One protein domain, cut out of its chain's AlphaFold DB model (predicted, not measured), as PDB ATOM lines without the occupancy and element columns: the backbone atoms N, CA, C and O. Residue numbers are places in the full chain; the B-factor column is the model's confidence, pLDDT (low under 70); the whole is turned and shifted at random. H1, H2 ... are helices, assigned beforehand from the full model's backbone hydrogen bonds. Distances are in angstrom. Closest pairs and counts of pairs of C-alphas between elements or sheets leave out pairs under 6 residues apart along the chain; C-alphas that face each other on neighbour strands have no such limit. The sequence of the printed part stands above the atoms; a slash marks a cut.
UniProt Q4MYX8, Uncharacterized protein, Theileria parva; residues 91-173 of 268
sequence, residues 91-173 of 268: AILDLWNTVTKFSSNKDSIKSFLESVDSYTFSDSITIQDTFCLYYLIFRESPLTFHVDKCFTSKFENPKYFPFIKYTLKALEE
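This is residues 91 to 173 of the 268 residues of an uncharacterized protein of Theileria parva (UniProt Q4MYX8). Helix H4 runs through the middle, with H1, H2, H3, H5 and H6 loosely round it. The 83 printed residues, all helix by class, hold six named helices, H1 to H6 in order. The whole is compact, radius of gyration of the C-alphas 13.1 A, spans 37 by 27 by 22 A.

H1, residues 91 to 104, touches H4, residues 125 to 138, with residues 99 to 103 alone; the closest C-alphas, Phe 102 and Tyr 134, are 7.1 A apart. H2, residues 106 to 114, is close to H4 but not clearly touching, closest C-alphas Leu 113 and Phe 131, 7.4 A. H3, residues 118 to 123, only just touches H4, with 3 pairs of C-alphas within 8 A, only at the corner, closest C-alphas Phe 121 and Ile 127, 6.0 A. H5, residues 149 to 156, only just touches H4, with 3 pairs within 8 A, closest C-alphas Leu 136 and Phe 155, 7.0 A. H6, residues 161 to 172, is near H1. O i to N i+4 pairs are within hydrogen-bond range throughout H1 to H4, 2 of 4 in H5, 6 of 8 in H6.

H1 begins at C-alpha 91 (-40.644, 5.268, 22.591) and spans 20.0 A, H4 19.8 A; H6 ends at C-alpha 172 (-28.658, 19.397, 32.959).

The printed part has no cut and no long link. pLDDT is under 70 in 16 residues, among them 148 to 155.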
ATOM      1  N   ALA A  91     -41.102   5.946  21.380       79.94
ATOM      2  CA  ALA A  91     -40.644   5.268  22.591       79.94
ATOM      3  C   ALA A  91     -39.565   6.060  23.355       79.94
ATOM      4  O   ALA A  91     -39.512   6.027  24.584       79.94
ATOM      5  N   ILE A  92     -38.709   6.800  22.641       78.69
ATOM      6  CA  ILE A  92     -37.685   7.658  23.249       78.69
ATOM      7  C   ILE A  92     -38.342   8.866  23.919       78.69
ATOM      8  O   ILE A  92     -37.920   9.262  25.002       78.69
ATOM      9  N   LEU A  93     -39.388   9.432  23.308       82.19
ATOM     10  CA  LEU A  93     -40.157  10.527  23.907       82.19
ATOM     11  C   LEU A  93     -40.870  10.072  25.183       82.19
ATOM     12  O   LEU A  93     -40.819  10.775  26.190       82.19
ATOM     13  N   ASP A  94     -41.480   8.888  25.168       83.38
ATOM     14  CA  ASP A  94     -42.135   8.317  26.345       83.38
ATOM     15  C   ASP A  94     -41.134   8.048  27.471       83.38
ATOM     16  O   ASP A  94     -41.390   8.424  28.614       83.38
ATOM     17  N   LEU A  95     -39.958   7.499  27.150       83.38
ATOM     18  CA  LEU A  95     -38.860   7.339  28.107       83.38
ATOM     19  C   LEU A  95     -38.406   8.689  28.685       83.38
ATOM     20  O   LEU A  95     -38.166   8.818  29.880       83.38
ATOM     21  N   TRP A  96     -38.311   9.730  27.862       83.38
ATOM     22  CA  TRP A  96     -37.984  11.072  28.342       83.38
ATOM     23  C   TRP A  96     -39.064  11.642  29.264       83.38
ATOM     24  O   TRP A  96     -38.760  12.244  30.298       83.38
ATOM     25  N   ASN A  97     -40.334  11.414  28.939       85.00
ATOM     26  CA  ASN A  97     -41.463  11.803  29.776       85.00
ATOM     27  C   ASN A  97     -41.471  11.046  31.114       85.00
ATOM     28  O   ASN A  97     -41.853  11.617  32.135       85.00
ATOM     29  N   THR A  98     -41.047   9.778  31.153       86.25
ATOM     30  CA  THR A  98     -40.910   9.053  32.425       86.25
ATOM     31  C   THR A  98     -39.736   9.585  33.238       86.25
ATOM     32  O   THR A  98     -39.916   9.891  34.413       86.25
ATOM     33  N   VAL A  99     -38.572   9.800  32.624       86.38
ATOM     34  CA  VAL A  99     -37.388  10.361  33.297       86.38
ATOM     35  C   VAL A  99     -37.684  11.741  33.896       86.38
ATOM     36  O   VAL A  99     -37.341  12.002  35.048       86.38
ATOM     37  N   THR A 100     -38.374  12.615  33.162       85.75
ATOM     38  CA  THR A 100     -38.769  13.945  33.662       85.75
ATOM     39  C   THR A 100     -39.759  13.864  34.826       85.75
ATOM     40  O   THR A 100     -39.581  14.578  35.810       85.75
ATOM     41  N   LYS A 101     -40.740  12.950  34.780       88.12
ATOM     42  CA  LYS A 101     -41.648  12.681  35.913       88.12
ATOM     43  C   LYS A 101     -40.918  12.139  37.145       88.12
ATOM     44  O   LYS A 101     -41.250  12.504  38.268       88.12
ATOM     45  N   PHE A 102     -39.919  11.279  36.952       88.81
ATOM     46  CA  PHE A 102     -39.074  10.794  38.048       88.81
ATOM     47  C   PHE A 102     -38.241  11.922  38.653       88.81
ATOM     48  O   PHE A 102     -38.100  11.998  39.871       88.81
ATOM     49  N   SER A 103     -37.734  12.824  37.812       85.56
ATOM     50  CA  SER A 103     -37.005  14.006  38.262       85.56
ATOM     51  C   SER A 103     -37.888  14.964  39.063       85.56
ATOM     52  O   SER A 103     -37.436  15.459  40.092       85.56
ATOM     53  N   SER A 104     -39.138  15.200  38.642       88.44
ATOM     54  CA  SER A 104     -40.057  16.099  39.354       88.44
ATOM     55  C   SER A 104     -40.548  15.530  40.684       88.44
ATOM     56  O   SER A 104     -40.775  16.287  41.620       88.44
ATOM     57  N   ASN A 105     -40.699  14.205  40.778       91.81
ATOM     58  CA  ASN A 105     -41.306  13.533  41.932       91.81
ATOM     59  C   ASN A 105     -40.277  12.762  42.775       91.81
ATOM     60  O   ASN A 105     -40.628  11.753  43.393       91.81
ATOM     61  N   LYS A 106     -39.015  13.219  42.797       89.69
ATOM     62  CA  LYS A 106     -37.894  12.540  43.471       89.69
ATOM     63  C   LYS A 106     -38.255  12.104  44.893       89.69
ATOM     64  O   LYS A 106     -38.137  10.925  45.218       89.69
ATOM     65  N   ASP A 107     -38.725  13.041  45.715       91.19
ATOM     66  CA  ASP A 107     -38.939  12.814  47.148       91.19
ATOM     67  C   ASP A 107     -40.087  11.837  47.419       91.19
ATOM     68  O   ASP A 107     -39.979  10.961  48.277       91.19
ATOM     69  N   SER A 108     -41.169  11.918  46.640       92.94
ATOM     70  CA  SER A 108     -42.294  10.989  46.758       92.94
ATOM     71  C   SER A 108     -41.883   9.564  46.389       92.94
ATOM     72  O   SER A 108     -42.199   8.624  47.115       92.94
ATOM     73  N   ILE A 109     -41.129   9.391  45.300       92.06
ATOM     74  CA  ILE A 109     -40.640   8.071  44.871       92.06
ATOM     75  C   ILE A 109     -39.654   7.505  45.895       92.06
ATOM     76  O   ILE A 109     -39.711   6.316  46.201       92.06
ATOM     77  N   LYS A 110     -38.796   8.355  46.465       92.06
ATOM     78  CA  LYS A 110     -37.889   7.975  47.548       92.06
ATOM     79  C   LYS A 110     -38.656   7.443  48.761       92.06
ATOM     80  O   LYS A 110     -38.392   6.319  49.171       92.06
ATOM     81  N   SER A 111     -39.645   8.190  49.259       93.88
ATOM     82  CA  SER A 111     -40.468   7.749  50.398       93.88
ATOM     83  C   SER A 111     -41.223   6.443  50.122       93.88
ATOM     84  O   SER A 111     -41.356   5.601  51.006       93.88
ATOM     85  N   PHE A 112     -41.673   6.238  48.879       93.69
ATOM     86  CA  PHE A 112     -42.314   4.993  48.473       93.69
ATOM     87  C   PHE A 112     -41.324   3.827  48.517       93.69
ATOM     88  O   PHE A 112     -41.611   2.823  49.156       93.69
ATOM     89  N   LEU A 113     -40.149   3.960  47.895       91.50
ATOM     90  CA  LEU A 113     -39.137   2.900  47.884       91.50
ATOM     91  C   LEU A 113     -38.619   2.578  49.293       91.50
ATOM     92  O   LEU A 113     -38.391   1.412  49.588       91.50
ATOM     93  N   GLU A 114     -38.503   3.568  50.180       92.44
ATOM     94  CA  GLU A 114     -38.153   3.349  51.595       92.44
ATOM     95  C   GLU A 114     -39.180   2.476  52.336       92.44
ATOM     96  O   GLU A 114     -38.813   1.736  53.247       92.44
ATOM     97  N   SER A 115     -40.455   2.534  51.934       92.81
ATOM     98  CA  SER A 115     -41.548   1.761  52.543       92.81
ATOM     99  C   SER A 115     -41.697   0.328  52.014       92.81
ATOM    100  O   SER A 115     -42.518  -0.427  52.529       92.81
ATOM    101  N   VAL A 116     -40.950  -0.051  50.972       91.31
ATOM    102  CA  VAL A 116     -41.075  -1.358  50.309       91.31
ATOM    103  C   VAL A 116     -40.277  -2.427  51.059       91.31
ATOM    104  O   VAL A 116     -39.087  -2.261  51.315       91.31
ATOM    105  N   ASP A 117     -40.907  -3.574  51.321       91.19
ATOM    106  CA  ASP A 117     -40.253  -4.745  51.910       91.19
ATOM    107  C   ASP A 117     -39.464  -5.559  50.873       91.19
ATOM    108  O   ASP A 117     -39.867  -5.687  49.711       91.19
ATOM    109  N   SER A 118     -38.401  -6.240  51.319       88.81
ATOM    110  CA  SER A 118     -37.545  -7.080  50.460       88.81
ATOM    111  C   SER A 118     -38.316  -8.135  49.656       88.81
ATOM    112  O   SER A 118     -37.949  -8.415  48.514       88.81
ATOM    113  N   TYR A 119     -39.375  -8.721  50.225       88.94
ATOM    114  CA  TYR A 119     -40.190  -9.725  49.537       88.94
ATOM    115  C   TYR A 119     -40.951  -9.108  48.356       88.94
ATOM    116  O   TYR A 119     -40.825  -9.570  47.222       88.94
ATOM    117  N   THR A 120     -41.658  -8.000  48.598       88.50
ATOM    118  CA  THR A 120     -42.436  -7.289  47.568       88.50
ATOM    119  C   THR A 120     -41.559  -6.730  46.445       88.50
ATOM    120  O   THR A 120     -41.955  -6.747  45.278       88.50
ATOM    121  N   PHE A 121     -40.334  -6.312  46.776       89.75
ATOM    122  CA  PHE A 121     -39.338  -5.910  45.790       89.75
ATOM    123  C   PHE A 121     -38.911  -7.069  44.881       89.75
ATOM    124  O   PHE A 121     -38.798  -6.893  43.671       89.75
ATOM    125  N   SER A 122     -38.683  -8.263  45.437       86.69
ATOM    126  CA  SER A 122     -38.255  -9.429  44.649       86.69
ATOM    127  C   SER A 122     -39.347  -9.965  43.716       86.69
ATOM    128  O   SER A 122     -39.036 -10.428  42.620       86.69
ATOM    129  N   ASP A 123     -40.611  -9.839  44.120       90.62
ATOM    130  CA  ASP A 123     -41.766 -10.365  43.385       90.62
ATOM    131  C   ASP A 123     -42.187  -9.455  42.213       90.62
ATOM    132  O   ASP A 123     -42.659  -9.915  41.174       90.62
ATOM    133  N   SER A 124     -41.975  -8.140  42.339       91.56
ATOM    134  CA  SER A 124     -42.465  -7.161  41.363       91.56
ATOM    135  C   SER A 124     -41.361  -6.560  40.487       91.56
ATOM    136  O   SER A 124     -40.539  -5.746  40.905       91.56
ATOM    137  N   ILE A 125     -41.409  -6.889  39.196       89.75
ATOM    138  CA  ILE A 125     -40.484  -6.354  38.181       89.75
ATOM    139  C   ILE A 125     -40.610  -4.828  38.062       89.75
ATOM    140  O   ILE A 125     -39.619  -4.124  37.898       89.75
ATOM    141  N   THR A 126     -41.819  -4.286  38.204       91.12
ATOM    142  CA  THR A 126     -42.060  -2.842  38.092       91.12
ATOM    143  C   THR A 126     -41.364  -2.041  39.190       91.12
ATOM    144  O   THR A 126     -40.854  -0.959  38.912       91.12
ATOM    145  N   ILE A 127     -41.305  -2.554  40.424       90.12
ATOM    146  CA  ILE A 127     -40.590  -1.890  41.523       90.12
ATOM    147  C   ILE A 127     -39.073  -2.008  41.320       90.12
ATOM    148  O   ILE A 127     -38.332  -1.064  41.590       90.12
ATOM    149  N   GLN A 128     -38.602  -3.125  40.764       88.75
ATOM    150  CA  GLN A 128     -37.195  -3.275  40.385       88.75
ATOM    151  C   GLN A 128     -36.795  -2.274  39.296       88.75
ATOM    152  O   GLN A 128     -35.760  -1.616  39.417       88.75
ATOM    153  N   ASP A 129     -37.627  -2.103  38.268       88.88
ATOM    154  CA  ASP A 129     -37.397  -1.145  37.185       88.88
ATOM    155  C   ASP A 129     -37.446   0.305  37.685       88.88
ATOM    156  O   ASP A 129     -36.601   1.120  37.301       88.88
ATOM    157  N   THR A 130     -38.387   0.641  38.577       89.88
ATOM    158  CA  THR A 130     -38.474   1.990  39.164       89.88
ATOM    159  C   THR A 130     -37.251   2.299  40.024       89.88
ATOM    160  O   THR A 130     -36.687   3.387  39.900       89.88
ATOM    161  N   PHE A 131     -36.780   1.338  40.825       89.75
ATOM    162  CA  PHE A 131     -35.531   1.459  41.573       89.75
ATOM    163  C   PHE A 131     -34.324   1.624  40.643       89.75
ATOM    164  O   PHE A 131     -33.508   2.519  40.861       89.75
ATOM    165  N   CYS A 132     -34.218   0.822  39.579       86.81
ATOM    166  CA  CYS A 132     -33.120   0.924  38.615       86.81
ATOM    167  C   CYS A 132     -33.078   2.298  37.942       86.81
ATOM    168  O   CYS A 132     -32.005   2.885  37.798       86.81
ATOM    169  N   LEU A 133     -34.237   2.830  37.549       87.06
ATOM    170  CA  LEU A 133     -34.337   4.142  36.918       87.06
ATOM    171  C   LEU A 133     -34.037   5.274  37.913       87.06
ATOM    172  O   LEU A 133     -33.298   6.198  37.571       87.06
ATOM    173  N   TYR A 134     -34.518   5.174  39.157       88.50
ATOM    174  CA  TYR A 134     -34.171   6.108  40.234       88.50
ATOM    175  C   TYR A 134     -32.658   6.119  40.497       88.50
ATOM    176  O   TYR A 134     -32.027   7.178  40.502       88.50
ATOM    177  N   TYR A 135     -32.053   4.938  40.642       86.31
ATOM    178  CA  TYR A 135     -30.619   4.786  40.860       86.31
ATOM    179  C   TYR A 135     -29.796   5.296  39.669       86.31
ATOM    180  O   TYR A 135     -28.758   5.923  39.862       86.31
ATOM    181  N   LEU A 136     -30.258   5.098  38.431       84.50
ATOM    182  CA  LEU A 136     -29.587   5.615  37.235       84.50
ATOM    183  C   LEU A 136     -29.519   7.147  37.237       84.50
ATOM    184  O   LEU A 136     -28.463   7.701  36.922       84.50
ATOM    185  N   ILE A 137     -30.625   7.812  37.590       83.75
ATOM    186  CA  ILE A 137     -30.746   9.276  37.575       83.75
ATOM    187  C   ILE A 137     -30.007   9.904  38.759       83.75
ATOM    188  O   ILE A 137     -29.223  10.829  38.564       83.75
ATOM    189  N   PHE A 138     -30.248   9.414  39.977       83.88
ATOM    190  CA  PHE A 138     -29.793  10.073  41.206       83.88
ATOM    191  C   PHE A 138     -28.555   9.439  41.838       83.88
ATOM    192  O   PHE A 138     -27.921  10.078  42.670       83.88
ATOM    193  N   ARG A 139     -28.195   8.205  41.456       79.56
ATOM    194  CA  ARG A 139     -27.072   7.434  42.033       79.56
ATOM    195  C   ARG A 139     -27.176   7.222  43.548       79.56
ATOM    196  O   ARG A 139     -26.177   6.994  44.219       79.56
ATOM    197  N   GLU A 140     -28.398   7.247  44.070       83.06
ATOM    198  CA  GLU A 140     -28.731   7.029  45.478       83.06
ATOM    199  C   GLU A 140     -29.553   5.739  45.616       83.06
ATOM    200  O   GLU A 140     -30.423   5.468  44.784       83.06
ATOM    201  N   SER A 141     -29.309   4.953  46.670       82.38
ATOM    202  CA  SER A 141     -30.122   3.781  47.017       82.38
ATOM    203  C   SER A 141     -31.094   4.123  48.158       82.38
ATOM    204  O   SER A 141     -30.646   4.244  49.297       82.38
ATOM    205  N   PRO A 142     -32.402   4.278  47.886       83.19
ATOM    206  CA  PRO A 142     -33.401   4.584  48.917       83.19
ATOM    207  C   PRO A 142     -33.886   3.349  49.695       83.19
ATOM    208  O   PRO A 142     -34.640   3.485  50.646       83.19
ATOM    209  N   LEU A 143     -33.489   2.137  49.298       85.75
ATOM    210  CA  LEU A 143     -33.936   0.905  49.951       85.75
ATOM    211  C   LEU A 143     -33.223   0.700  51.292       85.75
ATOM    212  O   LEU A 143     -32.020   0.930  51.414       85.75
ATOM    213  N   THR A 144     -33.969   0.215  52.281       84.06
ATOM    214  CA  THR A 144     -33.474  -0.083  53.636       84.06
ATOM    215  C   THR A 144     -32.693  -1.398  53.713       84.06
ATOM    216  O   THR A 144     -31.934  -1.614  54.658       84.06
ATOM    217  N   PHE A 145     -32.846  -2.269  52.713       83.50
ATOM    218  CA  PHE A 145     -32.172  -3.562  52.601       83.50
ATOM    219  C   PHE A 145     -31.140  -3.577  51.466       83.50
ATOM    220  O   PHE A 145     -31.197  -2.796  50.514       83.50
ATOM    221  N   HIS A 146     -30.184  -4.504  51.550       78.19
ATOM    222  CA  HIS A 146     -29.176  -4.681  50.510       78.19
ATOM    223  C   HIS A 146     -29.757  -5.404  49.292       78.19
ATOM    224  O   HIS A 146     -30.143  -6.566  49.373       78.19
ATOM    225  N   VAL A 147     -29.768  -4.718  48.150       75.00
ATOM    226  CA  VAL A 147     -30.095  -5.316  46.849       75.00
ATOM    227  C   VAL A 147     -28.876  -6.040  46.289       75.00
ATOM    228  O   VAL A 147     -27.745  -5.553  46.391       75.00
ATOM    229  N   ASP A 148     -29.108  -7.185  45.648       69.56
ATOM    230  CA  ASP A 148     -28.075  -7.943  44.951       69.56
ATOM    231  C   ASP A 148     -27.264  -7.073  43.982       69.56
ATOM    232  O   ASP A 148     -27.796  -6.341  43.140       69.56
ATOM    233  N   LYS A 149     -25.934  -7.240  44.028       62.59
ATOM    234  CA  LYS A 149     -24.956  -6.505  43.202       62.59
ATOM    235  C   LYS A 149     -25.217  -6.606  41.693       62.59
ATOM    236  O   LYS A 149     -24.694  -5.801  40.927       62.59
ATOM    237  N   CYS A 150     -26.016  -7.572  41.237       61.97
ATOM    238  CA  CYS A 150     -26.389  -7.732  39.830       61.97
ATOM    239  C   CYS A 150     -27.151  -6.514  39.266       61.97
ATOM    240  O   CYS A 150     -27.041  -6.220  38.074       61.97
ATOM    241  N   PHE A 151     -27.880  -5.776  40.112       64.12
ATOM    242  CA  PHE A 151     -28.661  -4.612  39.685       64.12
ATOM    243  C   PHE A 151     -27.811  -3.344  39.538       64.12
ATOM    244  O   PHE A 151     -27.898  -2.665  38.519       64.12
ATOM    245  N   THR A 152     -26.932  -3.049  40.496       62.34
ATOM    246  CA  THR A 152     -26.086  -1.839  40.474       62.34
ATOM    247  C   THR A 152     -24.862  -1.984  39.563       62.34
ATOM    248  O   THR A 152     -24.517  -1.050  38.836       62.34
ATOM    249  N   SER A 153     -24.265  -3.180  39.493       61.38
ATOM    250  CA  SER A 153     -23.038  -3.441  38.715       61.38
ATOM    251  C   SER A 153     -23.170  -3.168  37.212       61.38
ATOM    252  O   SER A 153     -22.192  -2.806  36.552       61.38
ATOM    253  N   LYS A 154     -24.377  -3.289  36.643       67.69
ATOM    254  CA  LYS A 154     -24.625  -2.987  35.222       67.69
ATOM    255  C   LYS A 154     -24.438  -1.501  34.909       67.69
ATOM    256  O   LYS A 154     -23.943  -1.174  33.831       67.69
ATOM    257  N   PHE A 155     -24.780  -0.613  35.843       67.56
ATOM    258  CA  PHE A 155     -24.707   0.847  35.675       67.56
ATOM    259  C   PHE A 155     -23.356   1.450  36.076       67.56
ATOM    260  O   PHE A 155     -23.075   2.611  35.759       67.56
ATOM    261  N   GLU A 156     -22.532   0.672  36.772       70.00
ATOM    262  CA  GLU A 156     -21.140   0.991  37.110       70.00
ATOM    263  C   GLU A 156     -20.158   0.496  36.039       70.00
ATOM    264  O   GLU A 156     -18.983   0.863  36.043       70.00
ATOM    265  N   ASN A 157     -20.627  -0.307  35.079       76.94
ATOM    266  CA  ASN A 157     -19.786  -0.801  34.001       76.94
ATOM    267  C   ASN A 157     -19.299   0.369  33.112       76.94
ATOM    268  O   ASN A 157     -20.124   1.084  32.523       76.94
ATOM    269  N   PRO A 158     -17.972   0.539  32.930       77.19
ATOM    270  CA  PRO A 158     -17.396   1.650  32.171       77.19
ATOM    271  C   PRO A 158     -17.862   1.689  30.710       77.19
ATOM    272  O   PRO A 158     -17.844   2.749  30.088       77.19
ATOM    273  N   LYS A 159     -18.340   0.562  30.166       81.56
ATOM    274  CA  LYS A 159     -18.907   0.478  28.815       81.56
ATOM    275  C   LYS A 159     -20.142   1.367  28.630       81.56
ATOM    276  O   LYS A 159     -20.324   1.928  27.552       81.56
ATOM    277  N   TYR A 160     -20.988   1.491  29.653       76.25
ATOM    278  CA  TYR A 160     -22.258   2.226  29.564       76.25
ATOM    279  C   TYR A 160     -22.167   3.645  30.128       76.25
ATOM    280  O   TYR A 160     -23.045   4.468  29.873       76.25
ATOM    281  N   PHE A 161     -21.082   3.972  30.833       73.62
ATOM    282  CA  PHE A 161     -20.880   5.283  31.443       73.62
ATOM    283  C   PHE A 161     -20.963   6.465  30.452       73.62
ATOM    284  O   PHE A 161     -21.675   7.426  30.755       73.62
ATOM    285  N   PRO A 162     -20.350   6.421  29.245       74.31
ATOM    286  CA  PRO A 162     -20.473   7.512  28.274       74.31
ATOM    287  C   PRO A 162     -21.913   7.736  27.802       74.31
ATOM    288  O   PRO A 162     -22.318   8.876  27.588       74.31
ATOM    289  N   PHE A 163     -22.688   6.655  27.667       69.62
ATOM    290  CA  PHE A 163     -24.089   6.720  27.261       69.62
ATOM    291  C   PHE A 163     -24.943   7.356  28.356       69.62
ATOM    292  O   PHE A 163     -25.665   8.305  28.075       69.62
ATOM    293  N   ILE A 164     -24.787   6.910  29.607       73.25
ATOM    294  CA  ILE A 164     -25.518   7.467  30.753       73.25
ATOM    295  C   ILE A 164     -25.185   8.954  30.932       73.25
ATOM    296  O   ILE A 164     -26.076   9.776  31.128       73.25
ATOM    297  N   LYS A 165     -23.909   9.331  30.796       72.19
ATOM    298  CA  LYS A 165     -23.493  10.738  30.850       72.19
ATOM    299  C   LYS A 165     -24.126  11.560  29.727       72.19
ATOM    300  O   LYS A 165     -24.589  12.666  29.975       72.19
ATOM    301  N   TYR A 166     -24.171  11.031  28.504       67.94
ATOM    302  CA  TYR A 166     -24.813  11.705  27.373       67.94
ATOM    303  C   TYR A 166     -26.321  11.879  27.582       67.94
ATOM    304  O   TYR A 166     -26.848  12.956  27.311       67.94
ATOM    305  N   THR A 167     -27.012  10.855  28.090       67.75
ATOM    306  CA  THR A 167     -28.450  10.942  28.362       67.75
ATOM    307  C   THR A 167     -28.738  11.924  29.489       67.75
ATOM    308  O   THR A 167     -29.596  12.777  29.330       67.75
ATOM    309  N   LEU A 168     -27.994  11.881  30.596       70.88
ATOM    310  CA  LEU A 168     -28.240  12.773  31.735       70.88
ATOM    311  C   LEU A 168     -27.851  14.229  31.445       70.88
ATOM    312  O   LEU A 168     -28.490  15.139  31.962       70.88
ATOM    313  N   LYS A 169     -26.898  14.471  30.537       68.88
ATOM    314  CA  LYS A 169     -26.532  15.825  30.092       68.88
ATOM    315  C   LYS A 169     -27.732  16.624  29.561       68.88
ATOM    316  O   LYS A 169     -27.782  17.838  29.711       68.88
ATOM    317  N   ALA A 170     -28.717  15.952  28.968       64.44
ATOM    318  CA  ALA A 170     -29.935  16.596  28.483       64.44
ATOM    319  C   ALA A 170     -30.908  17.035  29.595       64.44
ATOM    320  O   ALA A 170     -31.733  17.915  29.352       64.44
ATOM    321  N   LEU A 171     -30.800  16.467  30.801       65.00
ATOM    322  CA  LEU A 171     -31.492  16.968  31.996       65.00
ATOM    323  C   LEU A 171     -30.795  18.208  32.569       65.00
ATOM    324  O   LEU A 171     -31.462  19.093  33.092       65.00
ATOM    325  N   GLU A 172     -29.467  18.274  32.464       63.22
ATOM    326  CA  GLU A 172     -28.658  19.397  32.959       63.22
ATOM    327  C   GLU A 172     -28.771  20.629  32.045       63.22
ATOM    328  O   GLU A 172     -28.919  21.763  32.502       63.22
ATOM    329  N   GLU A 173     -28.730  20.413  30.733       59.25
ATOM    330  CA  GLU A 173     -28.860  21.455  29.721       59.25
ATOM    331  C   GLU A 173     -30.306  21.481  29.215       59.25
ATOM    332  O   GLU A 173     -30.609  20.793  28.247       59.25
TER     333      GLU A 173